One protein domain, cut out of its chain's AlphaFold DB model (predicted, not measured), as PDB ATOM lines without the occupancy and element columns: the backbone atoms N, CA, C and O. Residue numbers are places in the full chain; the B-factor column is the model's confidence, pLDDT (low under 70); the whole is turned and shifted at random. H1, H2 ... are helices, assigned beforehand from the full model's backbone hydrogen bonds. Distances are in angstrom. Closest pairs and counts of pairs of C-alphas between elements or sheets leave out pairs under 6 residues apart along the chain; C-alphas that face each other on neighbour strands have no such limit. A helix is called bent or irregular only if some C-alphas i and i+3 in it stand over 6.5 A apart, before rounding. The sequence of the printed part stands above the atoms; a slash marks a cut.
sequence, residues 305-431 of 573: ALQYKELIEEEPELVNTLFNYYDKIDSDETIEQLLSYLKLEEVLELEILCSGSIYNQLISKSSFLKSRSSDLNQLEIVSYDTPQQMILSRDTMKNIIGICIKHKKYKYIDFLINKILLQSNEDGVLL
ATOM      1  N   ALA A 305      30.686   1.004  17.629       66.06
ATOM      2  CA  ALA A 305      29.971   0.763  16.383       66.06
ATOM      3  C   ALA A 305      29.086   1.971  16.034       66.06
ATOM      4  O   ALA A 305      29.157   2.430  14.903       66.06
ATOM      5  N   LEU A 306      28.424   2.569  17.041       68.25
ATOM      6  CA  LEU A 306      27.544   3.750  16.971       68.25
ATOM      7  C   LEU A 306      28.064   4.917  16.118       68.25
ATOM      8  O   LEU A 306      27.275   5.653  15.525       68.25
ATOM      9  N   GLN A 307      29.383   5.094  16.051       73.38
ATOM     10  CA  GLN A 307      30.012   6.195  15.324       73.38
ATOM     11  C   GLN A 307      29.852   6.075  13.802       73.38
ATOM     12  O   GLN A 307      29.974   7.072  13.094       73.38
ATOM     13  N   TYR A 308      29.546   4.873  13.304       76.81
ATOM     14  CA  TYR A 308      29.383   4.578  11.882       76.81
ATOM     15  C   TYR A 308      27.924   4.658  11.412       76.81
ATOM     16  O   TYR A 308      27.672   4.403  10.240       76.81
ATOM     17  N   LYS A 309      26.968   5.047  12.277       77.56
ATOM     18  CA  LYS A 309      25.525   5.067  11.955       77.56
ATOM     19  C   LYS A 309      25.232   5.784  10.631       77.56
ATOM     20  O   LYS A 309      24.683   5.170   9.726       77.56
ATOM     21  N   GLU A 310      25.641   7.047  10.519       73.25
ATOM     22  CA  GLU A 310      25.377   7.885   9.334       73.25
ATOM     23  C   GLU A 310      26.029   7.316   8.064       73.25
ATOM     24  O   GLU A 310      25.482   7.422   6.973       73.25
ATOM     25  N   LEU A 311      27.187   6.666   8.205       76.00
ATOM     26  CA  LEU A 311      27.924   6.089   7.078       76.00
ATOM     27  C   LEU A 311      27.277   4.793   6.580       76.00
ATOM     28  O   LEU A 311      27.273   4.520   5.385       76.00
ATOM     29  N   ILE A 312      26.737   3.996   7.503       78.62
ATOM     30  CA  ILE A 312      26.024   2.755   7.191       78.62
ATOM     31  C   ILE A 312      24.642   3.067   6.600       78.62
ATOM     32  O   ILE A 312      24.191   2.347   5.714       78.62
ATOM     33  N   GLU A 313      23.980   4.145   7.041       76.31
ATOM     34  CA  GLU A 313      22.758   4.656   6.397       76.31
ATOM     35  C   GLU A 313      22.996   5.025   4.925       76.31
ATOM     36  O   GLU A 313      22.135   4.768   4.087       76.31
ATOM     37  N   GLU A 314      24.171   5.567   4.597       74.38
ATOM     38  CA  GLU A 314      24.536   5.914   3.223       74.38
ATOM     39  C   GLU A 314      24.947   4.697   2.371       74.38
ATOM     40  O   GLU A 314      24.504   4.561   1.229       74.38
ATOM     41  N   GLU A 315      25.777   3.795   2.910       79.75
ATOM     42  CA  GLU A 315      26.242   2.578   2.229       79.75
ATOM     43  C   GLU A 315      26.128   1.356   3.172       79.75
ATOM     44  O   GLU A 315      27.082   1.035   3.888       79.75
ATOM     45  N   PRO A 316      24.997   0.617   3.157       79.75
ATOM     46  CA  PRO A 316      24.718  -0.469   4.111       79.75
ATOM     47  C   PRO A 316      25.758  -1.593   4.123       79.75
ATOM     48  O   PRO A 316      26.085  -2.160   5.162       79.75
ATOM     49  N   GLU A 317      26.333  -1.891   2.962       83.88
ATOM     50  CA  GLU A 317      27.369  -2.912   2.794       83.88
ATOM     51  C   GLU A 317      28.681  -2.585   3.531       83.88
ATOM     52  O   GLU A 317      29.502  -3.476   3.745       83.88
ATOM     53  N   LEU A 318      28.882  -1.339   3.986       84.88
ATOM     54  CA  LEU A 318      29.996  -0.979   4.870       84.88
ATOM     55  C   LEU A 318      29.995  -1.813   6.163       84.88
ATOM     56  O   LEU A 318      31.056  -2.070   6.733       84.88
ATOM     57  N   VAL A 319      28.826  -2.294   6.602       86.56
ATOM     58  CA  VAL A 319      28.697  -3.215   7.743       86.56
ATOM     59  C   VAL A 319      29.578  -4.448   7.553       86.56
ATOM     60  O   VAL A 319      30.272  -4.840   8.489       86.56
ATOM     61  N   ASN A 320      29.625  -5.019   6.345       89.44
ATOM     62  CA  ASN A 320      30.456  -6.186   6.051       89.44
ATOM     63  C   ASN A 320      31.947  -5.894   6.274       89.44
ATOM     64  O   ASN A 320      32.657  -6.654   6.933       89.44
ATOM     65  N   THR A 321      32.407  -4.754   5.762       87.38
ATOM     66  CA  THR A 321      33.781  -4.271   5.915       87.38
ATOM     67  C   THR A 321      34.147  -4.076   7.388       87.38
ATOM     68  O   THR A 321      35.246  -4.447   7.808       87.38
ATOM     69  N   LEU A 322      33.224  -3.534   8.190       86.88
ATOM     70  CA  LEU A 322      33.420  -3.351   9.631       86.88
ATOM     71  C   LEU A 322      33.510  -4.695  10.362       86.88
ATOM     72  O   LEU A 322      34.450  -4.894  11.130       86.88
ATOM     73  N   PHE A 323      32.597  -5.634  10.097       88.81
ATOM     74  CA  PHE A 323      32.658  -6.981  10.677       88.81
ATOM     75  C   PHE A 323      33.988  -7.667  10.355       88.81
ATOM     76  O   PHE A 323      34.651  -8.167  11.259       88.81
ATOM     77  N   ASN A 324      34.427  -7.614   9.096       88.50
ATOM     78  CA  ASN A 324      35.703  -8.182   8.663       88.50
ATOM     79  C   ASN A 324      36.921  -7.572   9.375       88.50
ATOM     80  O   ASN A 324      37.877  -8.278   9.693       88.50
ATOM     81  N   TYR A 325      36.898  -6.263   9.624       83.50
ATOM     82  CA  TYR A 325      37.957  -5.575  10.356       83.50
ATOM     83  C   TYR A 325      38.012  -6.004  11.830       83.50
ATOM     84  O   TYR A 325      39.076  -6.369  12.336       83.50
ATOM     85  N   TYR A 326      36.869  -5.993  12.522       82.69
ATOM     86  CA  TYR A 326      36.811  -6.347  13.943       82.69
ATOM     87  C   TYR A 326      36.980  -7.850  14.202       82.69
ATOM     88  O   TYR A 326      37.488  -8.207  15.263       82.69
ATOM     89  N   ASP A 327      36.673  -8.711  13.225       86.00
ATOM     90  CA  ASP A 327      36.992 -10.148  13.256       86.00
ATOM     91  C   ASP A 327      38.507 -10.413  13.321       86.00
ATOM     92  O   ASP A 327      38.962 -11.348  13.987       86.00
ATOM     93  N   LYS A 328      39.319  -9.579  12.656       79.50
ATOM     94  CA  LYS A 328      40.789  -9.693  12.693       79.50
ATOM     95  C   LYS A 328      41.413  -9.121  13.960       79.50
ATOM     96  O   LYS A 328      42.493  -9.553  14.353       79.50
ATOM     97  N   ILE A 329      40.759  -8.139  14.572       74.50
ATOM     98  CA  ILE A 329      41.214  -7.501  15.818       74.50
ATOM     99  C   ILE A 329      40.717  -8.249  17.058       74.50
ATOM    100  O   ILE A 329      41.222  -8.008  18.151       74.50
ATOM    101  N   ASP A 330      39.794  -9.193  16.878       73.44
ATOM    102  CA  ASP A 330      39.205 -10.010  17.939       73.44
ATOM    103  C   ASP A 330      38.416  -9.173  18.970       73.44
ATOM    104  O   ASP A 330      38.525  -9.353  20.181       73.44
ATOM    105  N   SER A 331      37.636  -8.194  18.484       75.06
ATOM    106  CA  SER A 331      36.845  -7.289  19.339       75.06
ATOM    107  C   SER A 331      35.395  -7.759  19.496       75.06
ATOM    108  O   SER A 331      34.486  -7.268  18.823       75.06
ATOM    109  N   ASP A 332      35.177  -8.687  20.426       79.75
ATOM    110  CA  ASP A 332      33.866  -9.276  20.736       79.75
ATOM    111  C   ASP A 332      32.764  -8.242  21.026       79.75
ATOM    112  O   ASP A 332      31.648  -8.357  20.516       79.75
ATOM    113  N   GLU A 333      33.069  -7.222  21.833       79.25
ATOM    114  CA  GLU A 333      32.105  -6.186  22.227       79.25
ATOM    115  C   GLU A 333      31.635  -5.365  21.023       79.25
ATOM    116  O   GLU A 333      30.450  -5.071  20.873       79.25
ATOM    117  N   THR A 334      32.561  -5.000  20.132       78.81
ATOM    118  CA  THR A 334      32.229  -4.196  18.951       78.81
ATOM    119  C   THR A 334      31.446  -5.012  17.932       78.81
ATOM    120  O   THR A 334      30.552  -4.471  17.288       78.81
ATOM    121  N   ILE A 335      31.729  -6.311  17.814       82.88
ATOM    122  CA  ILE A 335      30.957  -7.239  16.978       82.88
ATOM    123  C   ILE A 335      29.508  -7.323  17.469       82.88
ATOM    124  O   ILE A 335      28.589  -7.251  16.657       82.88
ATOM    125  N   GLU A 336      29.283  -7.409  18.783       81.94
ATOM    126  CA  GLU A 336      27.926  -7.370  19.346       81.94
ATOM    127  C   GLU A 336      27.230  -6.036  19.061       81.94
ATOM    128  O   GLU A 336      26.083  -6.025  18.619       81.94
ATOM    129  N   GLN A 337      27.934  -4.912  19.213       80.12
ATOM    130  CA  GLN A 337      27.380  -3.606  18.858       80.12
ATOM    131  C   GLN A 337      27.054  -3.499  17.362       80.12
ATOM    132  O   GLN A 337      26.034  -2.919  17.013       80.12
ATOM    133  N   LEU A 338      27.858  -4.071  16.461       83.75
ATOM    134  CA  LEU A 338      27.581  -4.045  15.020       83.75
ATOM    135  C   LEU A 338      26.317  -4.830  14.644       83.75
ATOM    136  O   LEU A 338      25.647  -4.472  13.679       83.75
ATOM    137  N   LEU A 339      25.944  -5.859  15.414       83.69
ATOM    138  CA  LEU A 339      24.698  -6.599  15.188       83.69
ATOM    139  C   LEU A 339      23.451  -5.729  15.393       83.69
ATOM    140  O   LEU A 339      22.423  -6.007  14.775       83.69
ATOM    141  N   SER A 340      23.542  -4.659  16.192       79.94
ATOM    142  CA  SER A 340      22.447  -3.688  16.341       79.94
ATOM    143  C   SER A 340      22.055  -3.053  15.002       79.94
ATOM    144  O   SER A 340      20.873  -2.807  14.753       79.94
ATOM    145  N   TYR A 341      23.016  -2.886  14.086       79.31
ATOM    146  CA  TYR A 341      22.755  -2.303  12.775       79.31
ATOM    147  C   TYR A 341      21.885  -3.190  11.885       79.31
ATOM    148  O   TYR A 341      21.180  -2.702  11.004       79.31
ATOM    149  N   LEU A 342      21.845  -4.493  12.149       78.06
ATOM    150  CA  LEU A 342      21.049  -5.433  11.369       78.06
ATOM    151  C   LEU A 342      19.556  -5.381  11.709       78.06
ATOM    152  O   LEU A 342      18.801  -6.162  11.133       78.06
ATOM    153  N   LYS A 343      19.112  -4.496  12.616       76.31
ATOM    154  CA  LYS A 343      17.699  -4.335  13.008       76.31
ATOM    155  C   LYS A 343      17.015  -5.684  13.275       76.31
ATOM    156  O   LYS A 343      15.980  -6.007  12.698       76.31
ATOM    157  N   LEU A 344      17.631  -6.517  14.117       76.25
ATOM    158  CA  LEU A 344      17.130  -7.868  14.413       76.25
ATOM    159  C   LEU A 344      15.755  -7.857  15.114       76.25
ATOM    160  O   LEU A 344      15.077  -8.877  15.154       76.25
ATOM    161  N   GLU A 345      15.319  -6.706  15.625       74.31
ATOM    162  CA  GLU A 345      13.989  -6.501  16.208       74.31
ATOM    163  C   GLU A 345      12.869  -6.599  15.171       74.31
ATOM    164  O   GLU A 345      11.861  -7.253  15.428       74.31
ATOM    165  N   GLU A 346      13.078  -6.058  13.967       72.62
ATOM    166  CA  GLU A 346      12.121  -6.182  12.857       72.62
ATOM    167  C   GLU A 346      11.888  -7.660  12.506       72.62
ATOM    168  O   GLU A 346      10.778  -8.078  12.181       72.62
ATOM    169  N   VAL A 347      12.938  -8.483  12.616       76.00
ATOM    170  CA  VAL A 347      12.842  -9.934  12.413       76.00
ATOM    171  C   VAL A 347      11.933 -10.551  13.470       76.00
ATOM    172  O   VAL A 347      11.102 -11.388  13.135       76.00
ATOM    173  N   LEU A 348      12.037 -10.123  14.729       75.00
ATOM    174  CA  LEU A 348      11.196 -10.628  15.814       75.00
ATOM    175  C   LEU A 348       9.719 -10.247  15.623       75.00
ATOM    176  O   LEU A 348       8.839 -11.079  15.848       75.00
ATOM    177  N   GLU A 349       9.432  -9.031  15.160       72.31
ATOM    178  CA  GLU A 349       8.067  -8.617  14.807       72.31
ATOM    179  C   GLU A 349       7.492  -9.474  13.671       72.31
ATOM    180  O   GLU A 349       6.377  -9.999  13.774       72.31
ATOM    181  N   LEU A 350       8.283  -9.698  12.617       70.62
ATOM    182  CA  LEU A 350       7.913 -10.570  11.501       70.62
ATOM    183  C   LEU A 350       7.698 -12.024  11.944       70.62
ATOM    184  O   LEU A 350       6.776 -12.691  11.469       70.62
ATOM    185  N   GLU A 351       8.503 -12.524  12.878       72.44
ATOM    186  CA  GLU A 351       8.337 -13.862  13.442       72.44
ATOM    187  C   GLU A 351       7.017 -14.010  14.204       72.44
ATOM    188  O   GLU A 351       6.335 -15.030  14.057       72.44
ATOM    189  N   ILE A 352       6.631 -12.999  14.991       73.25
ATOM    190  CA  ILE A 352       5.352 -12.982  15.711       73.25
ATOM    191  C   ILE A 352       4.195 -13.025  14.714       73.25
ATOM    192  O   ILE A 352       3.293 -13.852  14.873       73.25
ATOM    193  N   LEU A 353       4.243 -12.214  13.656       69.81
ATOM    194  CA  LEU A 353       3.229 -12.226  12.597       69.81
ATOM    195  C   LEU A 353       3.129 -13.598  11.914       69.81
ATOM    196  O   LEU A 353       2.036 -14.100  11.653       69.81
ATOM    197  N   CYS A 354       4.266 -14.251  11.684       68.75
ATOM    198  CA  CYS A 354       4.317 -15.560  11.044       68.75
ATOM    199  C   CYS A 354       3.918 -16.720  11.971       68.75
ATOM    200  O   CYS A 354       3.573 -17.794  11.471       68.75
ATOM    201  N   SER A 355       3.936 -16.542  13.296       68.50
ATOM    202  CA  SER A 355       3.732 -17.617  14.281       68.50
ATOM    203  C   SER A 355       2.372 -18.330  14.172       68.50
ATOM    204  O   SER A 355       2.283 -19.523  14.477       68.50
ATOM    205  N   GLY A 356       1.342 -17.644  13.663       64.44
ATOM    206  CA  GLY A 356       0.004 -18.192  13.395       64.44
ATOM    207  C   GLY A 356      -0.221 -18.705  11.967       64.44
ATOM    208  O   GLY A 356      -1.340 -19.076  11.622       64.44
ATOM    209  N   SER A 357       0.812 -18.709  11.123       66.44
ATOM    210  CA  SER A 357       0.703 -18.988   9.687       66.44
ATOM    211  C   SER A 357       1.418 -20.282   9.272       66.44
ATOM    212  O   SER A 357       2.187 -20.871  10.036       66.44
ATOM    213  N   ILE A 358       1.218 -20.698   8.015       63.25
ATOM    214  CA  ILE A 358       1.942 -21.823   7.390       63.25
ATOM    215  C   ILE A 358       3.465 -21.549   7.357       63.25
ATOM    216  O   ILE A 358       4.268 -22.479   7.417       63.25
ATOM    217  N   TYR A 359       3.872 -20.275   7.373       65.75
ATOM    218  CA  TYR A 359       5.268 -19.825   7.315       65.75
ATOM    219  C   TYR A 359       6.040 -20.014   8.629       65.75
ATOM    220  O   TYR A 359       7.263 -19.923   8.647       65.75
ATOM    221  N   ASN A 360       5.366 -20.380   9.725       69.81
ATOM    222  CA  ASN A 360       6.009 -20.724  11.000       69.81
ATOM    223  C   ASN A 360       6.967 -21.934  10.895       69.81
ATOM    224  O   ASN A 360       7.764 -22.192  11.800       69.81
ATOM    225  N   GLN A 361       6.865 -22.713   9.815       68.75
ATOM    226  CA  GLN A 361       7.787 -23.809   9.509       68.75
ATOM    227  C   GLN A 361       9.117 -23.312   8.920       68.75
ATOM    228  O   GLN A 361      10.126 -24.001   9.047       68.75
ATOM    229  N   LEU A 362       9.136 -22.117   8.321       69.38
ATOM    230  CA  LEU A 362      10.334 -21.522   7.724       69.38
ATOM    231  C   LEU A 362      11.248 -20.889   8.767       69.38
ATOM    232  O   LEU A 362      12.457 -20.899   8.606       69.38
ATOM    233  N   ILE A 363      10.679 -20.371   9.850       75.25
ATOM    234  CA  ILE A 363      11.428 -19.675  10.895       75.25
ATOM    235  C   ILE A 363      12.311 -20.666  11.652       75.25
ATOM    236  O   ILE A 363      11.803 -21.626  12.240       75.25
ATOM    237  N   SER A 364      13.620 -20.397  11.683       72.62
ATOM    238  CA  SER A 364      14.582 -21.150  12.483       72.62
ATOM    239  C   SER A 364      14.199 -21.109  13.956       72.62
ATOM    240  O   SER A 364      13.959 -20.045  14.545       72.62
ATOM    241  N   LYS A 365      14.144 -22.299  14.559       68.75
ATOM    242  CA  LYS A 365      13.811 -22.522  15.966       68.75
ATOM    243  C   LYS A 365      14.963 -23.255  16.631       68.75
ATOM    244  O   LYS A 365      15.163 -24.445  16.407       68.75
ATOM    245  N   SER A 366      15.697 -22.544  17.473       65.75
ATOM    246  CA  SER A 366      16.775 -23.100  18.289       65.75
ATOM    247  C   SER A 366      16.378 -23.150  19.761       65.75
ATOM    248  O   SER A 366      15.448 -22.469  20.207       65.75
ATOM    249  N   SER A 367      17.046 -24.014  20.519       55.69
ATOM    250  CA  SER A 367      16.723 -24.267  21.926       55.69
ATOM    251  C   SER A 367      17.237 -23.176  22.875       55.69
ATOM    252  O   SER A 367      16.745 -23.075  24.003       55.69
ATOM    253  N   PHE A 368      18.149 -22.319  22.404       52.72
ATOM    254  CA  PHE A 368      18.713 -21.189  23.154       52.72
ATOM    255  C   PHE A 368      17.726 -20.030  23.374       52.72
ATOM    256  O   PHE A 368      17.987 -19.136  24.166       52.72
ATOM    257  N   LEU A 369      16.568 -20.051  22.714       54.16
ATOM    258  CA  LEU A 369      15.705 -18.882  22.523       54.16
ATOM    259  C   LEU A 369      14.532 -18.783  23.514       54.16
ATOM    260  O   LEU A 369      13.502 -18.186  23.198       54.16
ATOM    261  N   LYS A 370      14.643 -19.354  24.720       52.47
ATOM    262  CA  LYS A 370      13.548 -19.309  25.714       52.47
ATOM    263  C   LYS A 370      13.225 -17.886  26.215       52.47
ATOM    264  O   LYS A 370      12.174 -17.706  26.823       52.47
ATOM    265  N   SER A 371      14.058 -16.883  25.910       54.62
ATOM    266  CA  SER A 371      13.844 -15.465  26.239       54.62
ATOM    267  C   SER A 371      14.255 -14.504  25.107       54.62
ATOM    268  O   SER A 371      15.036 -13.584  25.336       54.62
ATOM    269  N   ARG A 372      13.706 -14.679  23.889       62.62
ATOM    270  CA  ARG A 372      14.030 -13.862  22.691       62.62
ATOM    271  C   ARG A 372      14.046 -12.342  22.920       62.62
ATOM    272  O   ARG A 372      14.918 -11.665  22.392       62.62
ATOM    273  N   SER A 373      13.115 -11.809  23.711       58.12
ATOM    274  CA  SER A 373      13.045 -10.372  24.008       58.12
ATOM    275  C   SER A 373      14.138  -9.904  24.973       58.12
ATOM    276  O   SER A 373      14.669  -8.813  24.818       58.12
ATOM    277  N   SER A 374      14.524 -10.729  25.952       54.97
ATOM    278  CA  SER A 374      15.538 -10.357  26.947       54.97
ATOM    279  C   SER A 374      16.949 -10.296  26.366       54.97
ATOM    280  O   SER A 374      17.766  -9.531  26.872       54.97
ATOM    281  N   ASP A 375      17.242 -11.102  25.345       59.53
ATOM    282  CA  ASP A 375      18.575 -11.173  24.732       59.53
ATOM    283  C   ASP A 375      18.823 -10.025  23.742       59.53
ATOM    284  O   ASP A 375      19.960  -9.576  23.596       59.53
ATOM    285  N   LEU A 376      17.763  -9.521  23.097       58.78
ATOM    286  CA  LEU A 376      17.815  -8.324  22.250       58.78
ATOM    287  C   LEU A 376      17.832  -7.037  23.078       58.78
ATOM    288  O   LEU A 376      18.554  -6.118  22.721       58.78
ATOM    289  N   ASN A 377      17.172  -7.011  24.243       56.38
ATOM    290  CA  ASN A 377      17.243  -5.884  25.184       56.38
ATOM    291  C   ASN A 377      18.665  -5.605  25.723       56.38
ATOM    292  O   ASN A 377      18.882  -4.580  26.362       56.38
ATOM    293  N   GLN A 378      19.615  -6.529  25.528       59.22
ATOM    294  CA  GLN A 378      21.032  -6.327  25.856       59.22
ATOM    295  C   GLN A 378      21.800  -5.588  24.753       59.22
ATOM    296  O   GLN A 378      22.891  -5.088  25.018       59.22
ATOM    297  N   LEU A 379      21.273  -5.540  23.526       59.66
ATOM    298  CA  LEU A 379      21.851  -4.745  22.450       59.66
ATOM    299  C   LEU A 379      21.399  -3.293  22.614       59.66
ATOM    300  O   LEU A 379      20.216  -3.017  22.800       59.66
ATOM    301  N   GLU A 380      22.335  -2.353  22.517       57.53
ATOM    302  CA  GLU A 380      21.975  -0.946  22.361       57.53
ATOM    303  C   GLU A 380      21.291  -0.770  21.003       57.53
ATOM    304  O   GLU A 380      21.906  -0.950  19.951       57.53
ATOM    305  N   ILE A 381      19.996  -0.465  21.025       59.97
ATOM    306  CA  ILE A 381      19.196  -0.296  19.814       59.97
ATOM    307  C   ILE A 381      19.606   1.014  19.149       59.97
ATOM    308  O   ILE A 381      19.425   2.099  19.709       59.97
ATOM    309  N   VAL A 382      20.130   0.924  17.930       58.97
ATOM    310  CA  VAL A 382      20.423   2.106  17.123       58.97
ATOM    311  C   VAL A 382      19.156   2.519  16.391       58.97
ATOM    312  O   VAL A 382      18.740   1.876  15.430       58.97
ATOM    313  N   SER A 383      18.531   3.609  16.841       56.16
ATOM    314  CA  SER A 383      17.435   4.238  16.106       56.16
ATOM    315  C   SER A 383      17.985   4.862  14.826       56.16
ATOM    316  O   SER A 383      18.864   5.722  14.904       56.16
ATOM    317  N   TYR A 384      17.477   4.442  13.674       57.72
ATOM    318  CA  TYR A 384      17.832   4.995  12.367       57.72
ATOM    319  C   TYR A 384      16.976   6.213  12.037       57.72
ATOM    320  O   TYR A 384      15.787   6.226  12.354       57.72
ATOM    321  N   ASP A 385      17.577   7.219  11.405       54.62
ATOM    322  CA  ASP A 385      16.866   8.461  11.068       54.62
ATOM    323  C   ASP A 385      16.079   8.300   9.756       54.62
ATOM    324  O   ASP A 385      15.066   8.967   9.534       54.62
ATOM    325  N   THR A 386      16.487   7.349   8.910       55.22
ATOM    326  CA  THR A 386      15.771   6.983   7.686       55.22
ATOM    327  C   THR A 386      14.840   5.780   7.892       55.22
ATOM    328  O   THR A 386      15.290   4.735   8.376       55.22
ATOM    329  N   PRO A 387      13.576   5.845   7.425       52.38
ATOM    330  CA  PRO A 387      12.637   4.718   7.472       52.38
ATOM    331  C   PRO A 387      12.975   3.599   6.472       52.38
ATOM    332  O   PRO A 387      12.313   2.566   6.454       52.38
ATOM    333  N   GLN A 388      13.990   3.782   5.618       54.25
ATOM    334  CA  GLN A 388      14.392   2.773   4.643       54.25
ATOM    335  C   GLN A 388      14.998   1.552   5.350       54.25
ATOM    336  O   GLN A 388      15.883   1.660   6.203       54.25
ATOM    337  N   GLN A 389      14.487   0.367   5.010       58.53
ATOM    338  CA  GLN A 389      15.036  -0.897   5.490       58.53
ATOM    339  C   GLN A 389      16.424  -1.120   4.886       58.53
ATOM    340  O   GLN A 389      16.619  -0.983   3.678       58.53
ATOM    341  N   MET A 390      17.386  -1.484   5.736       65.06
ATOM    342  CA  MET A 390      18.727  -1.844   5.291       65.06
ATOM    343  C   MET A 390      18.693  -3.213   4.634       65.06
ATOM    344  O   MET A 390      18.602  -4.244   5.303       65.06
ATOM    345  N   ILE A 391      18.759  -3.199   3.313       66.25
ATOM    346  CA  ILE A 391      18.912  -4.399   2.509       66.25
ATOM    347  C   ILE A 391      20.409  -4.685   2.410       66.25
ATOM    348  O   ILE A 391      21.163  -3.881   1.870       66.25
ATOM    349  N   LEU A 392      20.818  -5.846   2.914       73.38
ATOM    350  CA  LEU A 392      22.170  -6.380   2.751       73.38
ATOM    351  C   LEU A 392      22.145  -7.544   1.764       73.38
ATOM    352  O   LEU A 392      21.169  -8.301   1.717       73.38
ATOM    353  N   SER A 393      23.220  -7.711   0.997       77.94
ATOM    354  CA  SER A 393      23.388  -8.882   0.134       77.94
ATOM    355  C   SER A 393      23.424 -10.187   0.942       77.94
ATOM    356  O   SER A 393      23.805 -10.226   2.121       77.94
ATOM    357  N   ARG A 394      23.036 -11.299   0.298       78.88
ATOM    358  CA  ARG A 394      23.081 -12.637   0.917       78.88
ATOM    359  C   ARG A 394      24.497 -12.997   1.355       78.88
ATOM    360  O   ARG A 394      24.672 -13.556   2.434       78.88
ATOM    361  N   ASP A 395      25.489 -12.657   0.542       83.31
ATOM    362  CA  ASP A 395      26.885 -12.995   0.808       83.31
ATOM    363  C   ASP A 395      27.434 -12.228   2.013       83.31
ATOM    364  O   ASP A 395      28.089 -12.825   2.869       83.31
ATOM    365  N   THR A 396      27.062 -10.954   2.172       85.00
ATOM    366  CA  THR A 396      27.355 -10.188   3.390       85.00
ATOM    367  C   THR A 396      26.722 -10.829   4.622       85.00
ATOM    368  O   THR A 396      27.399 -11.039   5.629       85.00
ATOM    369  N   MET A 397      25.452 -11.236   4.548       86.44
ATOM    370  CA  MET A 397      24.785 -11.904   5.669       86.44
ATOM    371  C   MET A 397      25.436 -13.249   6.033       86.44
ATOM    372  O   MET A 397      25.626 -13.538   7.216       86.44
ATOM    373  N   LYS A 398      25.828 -14.063   5.045       88.44
ATOM    374  CA  LYS A 398      26.577 -15.312   5.277       88.44
ATOM    375  C   LYS A 398      27.933 -15.049   5.926       88.44
ATOM    376  O   LYS A 398      28.311 -15.776   6.844       88.44
ATOM    377  N   ASN A 399      28.653 -14.022   5.473       90.44
ATOM    378  CA  ASN A 399      29.942 -13.658   6.047       90.44
ATOM    379  C   ASN A 399      29.796 -13.259   7.524       90.44
ATOM    380  O   ASN A 399      30.506 -13.785   8.381       90.44
ATOM    381  N   ILE A 400      28.795 -12.433   7.843       90.38
ATOM    382  CA  ILE A 400      28.469 -12.058   9.226       90.38
ATOM    383  C   ILE A 400      28.127 -13.297  10.066       90.38
ATOM    384  O   ILE A 400      28.639 -13.435  11.175       90.38
ATOM    385  N   ILE A 401      27.329 -14.243   9.546       90.06
ATOM    386  CA  ILE A 401      27.056 -15.520  10.234       90.06
ATOM    387  C   ILE A 401      28.364 -16.272  10.517       90.06
ATOM    388  O   ILE A 401      28.562 -16.753  11.634       90.06
ATOM    389  N   GLY A 402      29.267 -16.358   9.536       89.88
ATOM    390  CA  GLY A 402      30.586 -16.975   9.689       89.88
ATOM    391  C   GLY A 402      31.410 -16.357  10.820       89.88
ATOM    392  O   GLY A 402      31.960 -17.087  11.650       89.88
ATOM    393  N   ILE A 403      31.432 -15.026  10.900       88.88
ATOM    394  CA  ILE A 403      32.112 -14.269  11.960       88.88
ATOM    395  C   ILE A 403      31.442 -14.530  13.316       88.88
ATOM    396  O   ILE A 403      32.115 -14.873  14.287       88.88
ATOM    397  N   CYS A 404      30.110 -14.492  13.397       89.38
ATOM    398  CA  CYS A 404      29.394 -14.809  14.635       89.38
ATOM    399  C   CYS A 404      29.678 -16.232  15.144       89.38
ATOM    400  O   CYS A 404      29.767 -16.428  16.355       89.38
ATOM    401  N   ILE A 405      29.841 -17.215  14.251       88.12
ATOM    402  CA  ILE A 405      30.249 -18.581  14.621       88.12
ATOM    403  C   ILE A 405      31.650 -18.567  15.231       88.12
ATOM    404  O   ILE A 405      31.842 -19.098  16.322       88.12
ATOM    405  N   LYS A 406      32.616 -17.915  14.568       88.38
ATOM    406  CA  LYS A 406      34.006 -17.817  15.044       88.38
ATOM    407  C   LYS A 406      34.090 -17.194  16.443       88.38
ATOM    408  O   LYS A 406      34.791 -17.720  17.303       88.38
ATOM    409  N   HIS A 407      33.289 -16.161  16.696       85.56
ATOM    410  CA  HIS A 407      33.175 -15.482  17.992       85.56
ATOM    411  C   HIS A 407      32.188 -16.151  18.973       85.56
ATOM    412  O   HIS A 407      31.858 -15.591  20.019       85.56
ATOM    413  N   LYS A 408      31.686 -17.356  18.661       87.06
ATOM    414  CA  LYS A 408      30.749 -18.143  19.491       87.06
ATOM    415  C   LYS A 408      29.464 -17.400  19.882       87.06
ATOM    416  O   LYS A 408      28.823 -17.720  20.885       87.06
ATOM    417  N   LYS A 409      29.032 -16.428  19.077       85.75
ATOM    418  CA  LYS A 409      27.824 -15.617  19.293       85.75
ATOM    419  C   LYS A 409      26.569 -16.333  18.775       85.75
ATOM    420  O   LYS A 409      25.768 -15.773  18.028       85.75
ATOM    421  N   TYR A 410      26.370 -17.588  19.188       83.06
ATOM    422  CA  TYR A 410      25.321 -18.468  18.651       83.06
ATOM    423  C   TYR A 410      23.890 -17.956  18.869       83.06
ATOM    424  O   TYR A 410      23.002 -18.302  18.092       83.06
ATOM    425  N   LYS A 411      23.669 -17.112  19.890       80.06
ATOM    426  CA  LYS A 411      22.355 -16.531  20.217       80.06
ATOM    427  C   LYS A 411      21.769 -15.659  19.099       80.06
ATOM    428  O   LYS A 411      20.552 -15.565  18.990       80.06
ATOM    429  N   TYR A 412      22.610 -15.069  18.245       83.44
ATOM    430  CA  TYR A 412      22.161 -14.178  17.169       83.44
ATOM    431  C   TYR A 412      21.956 -14.878  15.823       83.44
ATOM    432  O   TYR A 412      21.325 -14.328  14.925       83.44
ATOM    433  N   ILE A 413      22.452 -16.106  15.674       86.19
ATOM    434  CA  ILE A 413      22.522 -16.788  14.375       86.19
ATOM    435  C   ILE A 413      21.136 -17.087  13.815       86.19
ATOM    436  O   ILE A 413      20.909 -16.919  12.621       86.19
ATOM    437  N   ASP A 414      20.186 -17.467  14.669       82.88
ATOM    438  CA  ASP A 414      18.817 -17.725  14.219       82.88
ATOM    439  C   ASP A 414      18.139 -16.450  13.712       82.88
ATOM    440  O   ASP A 414      17.459 -16.501  12.692       82.88
ATOM    441  N   PHE A 415      18.391 -15.300  14.349       83.81
ATOM    442  CA  PHE A 415      17.896 -14.012  13.862       83.81
ATOM    443  C   PHE A 415      18.496 -13.657  12.499       83.81
ATOM    444  O   PHE A 415      17.774 -13.184  11.629       83.81
ATOM    445  N   LEU A 416      19.785 -13.933  12.275       86.62
ATOM    446  CA  LEU A 416      20.442 -13.694  10.984       86.62
ATOM    447  C   LEU A 416      19.890 -14.602   9.880       86.62
ATOM    448  O   LEU A 416      19.591 -14.124   8.788       86.62
ATOM    449  N   ILE A 417      19.706 -15.893  10.167       84.81
ATOM    450  CA  ILE A 417      19.099 -16.850   9.230       84.81
ATOM    451  C   ILE A 417      17.667 -16.419   8.895       84.81
ATOM    452  O   ILE A 417      17.290 -16.381   7.726       84.81
ATOM    453  N   ASN A 418      16.884 -16.038   9.905       81.62
ATOM    454  CA  ASN A 418      15.511 -15.583   9.706       81.62
ATOM    455  C   ASN A 418      15.469 -14.260   8.939       81.62
ATOM    456  O   ASN A 418      14.617 -14.095   8.074       81.62
ATOM    457  N   LYS A 419      16.435 -13.360   9.150       81.25
ATOM    458  CA  LYS A 419      16.584 -12.147   8.338       81.25
ATOM    459  C   LYS A 419      16.819 -12.483   6.862       81.25
ATOM    460  O   LYS A 419      16.137 -11.922   6.012       81.25
ATOM    461  N   ILE A 420      17.700 -13.440   6.550       79.31
ATOM    462  CA  ILE A 420      17.902 -13.915   5.167       79.31
ATOM    463  C   ILE A 420      16.596 -14.490   4.598       79.31
ATOM    464  O   ILE A 420      16.226 -14.170   3.473       79.31
ATOM    465  N   LEU A 421      15.883 -15.323   5.358       75.81
ATOM    466  CA  LEU A 421      14.658 -15.978   4.887       75.81
ATOM    467  C   LEU A 421      13.499 -14.999   4.658       75.81
ATOM    468  O   LEU A 421      12.692 -15.225   3.760       75.81
ATOM    469  N   LEU A 422      13.401 -13.940   5.464       73.44
ATOM    470  CA  LEU A 422      12.271 -13.009   5.454       73.44
ATOM    471  C   LEU A 422      12.529 -11.744   4.607       73.44
ATOM    472  O   LEU A 422      11.564 -11.126   4.161       73.44
ATOM    473  N   GLN A 423      13.791 -11.357   4.370       68.00
ATOM    474  CA  GLN A 423      14.167 -10.068   3.751       68.00
ATOM    475  C   GLN A 423      15.100 -10.188   2.517       68.00
ATOM    476  O   GLN A 423      15.853  -9.260   2.225       68.00
ATOM    477  N   SER A 424      15.121 -11.309   1.783       56.38
ATOM    478  CA  SER A 424      16.066 -11.479   0.664       56.38
ATOM    479  C   SER A 424      15.608 -10.885  -0.680       56.38
ATOM    480  O   SER A 424      14.629 -11.323  -1.281       56.38
ATOM    481  N   ASN A 425      16.426  -9.977  -1.225       52.59
ATOM    482  CA  ASN A 425      16.082  -9.162  -2.394       52.59
ATOM    483  C   ASN A 425      16.378  -9.738  -3.791       52.59
ATOM    484  O   ASN A 425      15.879  -9.174  -4.760       52.59
ATOM    485  N   GLU A 426      17.154 -10.814  -3.949       46.41
ATOM    486  CA  GLU A 426      17.711 -11.113  -5.285       46.41
ATOM    487  C   GLU A 426      16.872 -12.037  -6.181       46.41
ATOM    488  O   GLU A 426      17.008 -11.930  -7.388       46.41
ATOM    489  N   ASP A 427      15.946 -12.856  -5.661       43.97
ATOM    490  CA  ASP A 427      15.078 -13.719  -6.506       43.97
ATOM    491  C   ASP A 427      13.731 -14.090  -5.837       43.97
ATOM    492  O   ASP A 427      13.126 -15.127  -6.115       43.97
ATOM    493  N   GLY A 428      13.258 -13.225  -4.934       42.72
ATOM    494  CA  GLY A 428      12.016 -13.387  -4.176       42.72
ATOM    495  C   GLY A 428      12.225 -13.946  -2.768       42.72
ATOM    496  O   GLY A 428      12.363 -15.150  -2.606       42.72
ATOM    497  N   VAL A 429      12.219 -13.061  -1.763       46.00
ATOM    498  CA  VAL A 429      11.237 -12.980  -0.662       46.00
ATOM    499  C   VAL A 429      11.189 -11.533  -0.171       46.00
ATOM    500  O   VAL A 429      12.170 -11.031   0.366       46.00
ATOM    501  N   LEU A 430      10.020 -10.898  -0.286       47.31
ATOM    502  CA  LEU A 430       9.665  -9.702   0.478       47.31
ATOM    503  C   LEU A 430       8.592 -10.087   1.505       47.31
ATOM    504  O   LEU A 430       7.426 -10.256   1.151       47.31
ATOM    505  N   LEU A 431       8.954 -10.163   2.784       50.25
ATOM    506  CA  LEU A 431       8.042  -9.754   3.851       50.25
ATOM    507  C   LEU A 431       8.461  -8.347   4.263       50.25
ATOM    508  O   LEU A 431       9.271  -8.160   5.167       50.25
TER     509      LEU A 431
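Overview. This is residues 305 to 431 of the 573 residues of an uncharacterized protein of Candida tenuis (strain ATCC 10573 / BCRC 21748 / CBS 615 / JCM 9827 / NBRC 10315 / NRRL Y-1498 / VKM Y-70) (UniProt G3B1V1). Two helical hairpins, H2 with H3 and H7 with H8, stand side by side as a core of four nearly aligned helices. H1 packs on the H2-H3 hairpin, H4 crosses H8 steeply on the other side, and short H5 lies beyond H4 at one end of the long axis. Short H6 lies near H4 and H8, and a long link without a named element leads from it back to H7. The printed part has 127 residues with eight named helices, H1 to H8 in order, and no named strand, and the class is all helix. The whole is compact, with a radius of gyration of the C-alphas of 14.2 A and a rounded outline of 41 by 29 by 25 A.

Along the chain. H1, residues 305 to 314, begins at C-alpha 305 (29.971, 0.763, 16.383) and is irregular, with C-alphas 307 and 310 7.8 A apart. H2, residues 318 to 329, is 17.0 A long, and H3, residues 332 to 342, is 16.3 A long. H4 covers residues 344 to 354. H5, residues 358 to 361, is only just irregular, with C-alphas 358 and 361 6.53 A apart. H6 covers residues 372 to 376. H7, residues 394 to 406, is 18.6 A long and begins at C-alpha 394 (23.081, -12.637, 0.917). H8, residues 410 to 423, is 20.4 A long, ends at C-alpha 423 (14.167, -10.068, 3.751), and is irregular, with C-alphas 411 and 414 7.1 A apart.

Arrangement. H1, H2 and H3 form an up-and-down bundle, each helix running against the one before it. H1 and H2 only just touch, and only at the corner, with 3 pairs of C-alphas within 8 A, the closest those of Ile 312 and Leu 318 at 5.9 A. H1 touches H3, closest at the C-alphas of Ala 305 and Leu 338, 5.5 A apart. The hairpin of H2 and H3 has a shallow tilt of 11 degrees, and its closest C-alphas are those of Phe 323 and Ile 335, 6.5 A apart. H2 touches H7 at a shallow tilt of 22 degrees, the same way, with the closest C-alphas, of Asn 320 and Thr 396, 5.7 A apart. The hairpin of H7 and H8 has a shallow tilt of 8 degrees, with the closest C-alphas, of Ile 401 and Ile 413, 6.3 A apart. H4 touches H8 at a steep tilt of 64 degrees, closest at the C-alphas of Val 347 and Lys 419, 6.0 A apart. H5 is close to H4 but not clearly touching, with the C-alphas of Cys 354 and Asn 360 5.4 A apart. H6 is close to H4 but not clearly touching, with the C-alphas of Glu 345 and Leu 376 7.4 A apart. Every O i to N i+4 pair is within hydrogen-bond range in H4 and H7, against 3 of 6 in H1, 7 of 8 in H2, 4 of 7 in H3, 8 of 10 in H8 and 0 of 1 in H6, where O i to N i+3 gives 0 of 2; H5 is too short for an i+4 pair.

Size, cuts and confidence. The two C-alphas farthest apart, of Ile 329 and Ile 358, are 42.6 A apart. The printed part has no cut, and the link from H6 to H7, residues 377 to 393, is long. The mean pLDDT of the printed part is 72.7, and 48 residues are under 70: 305 to 306, 353 to 362, 365 to 391 and 423 to 431.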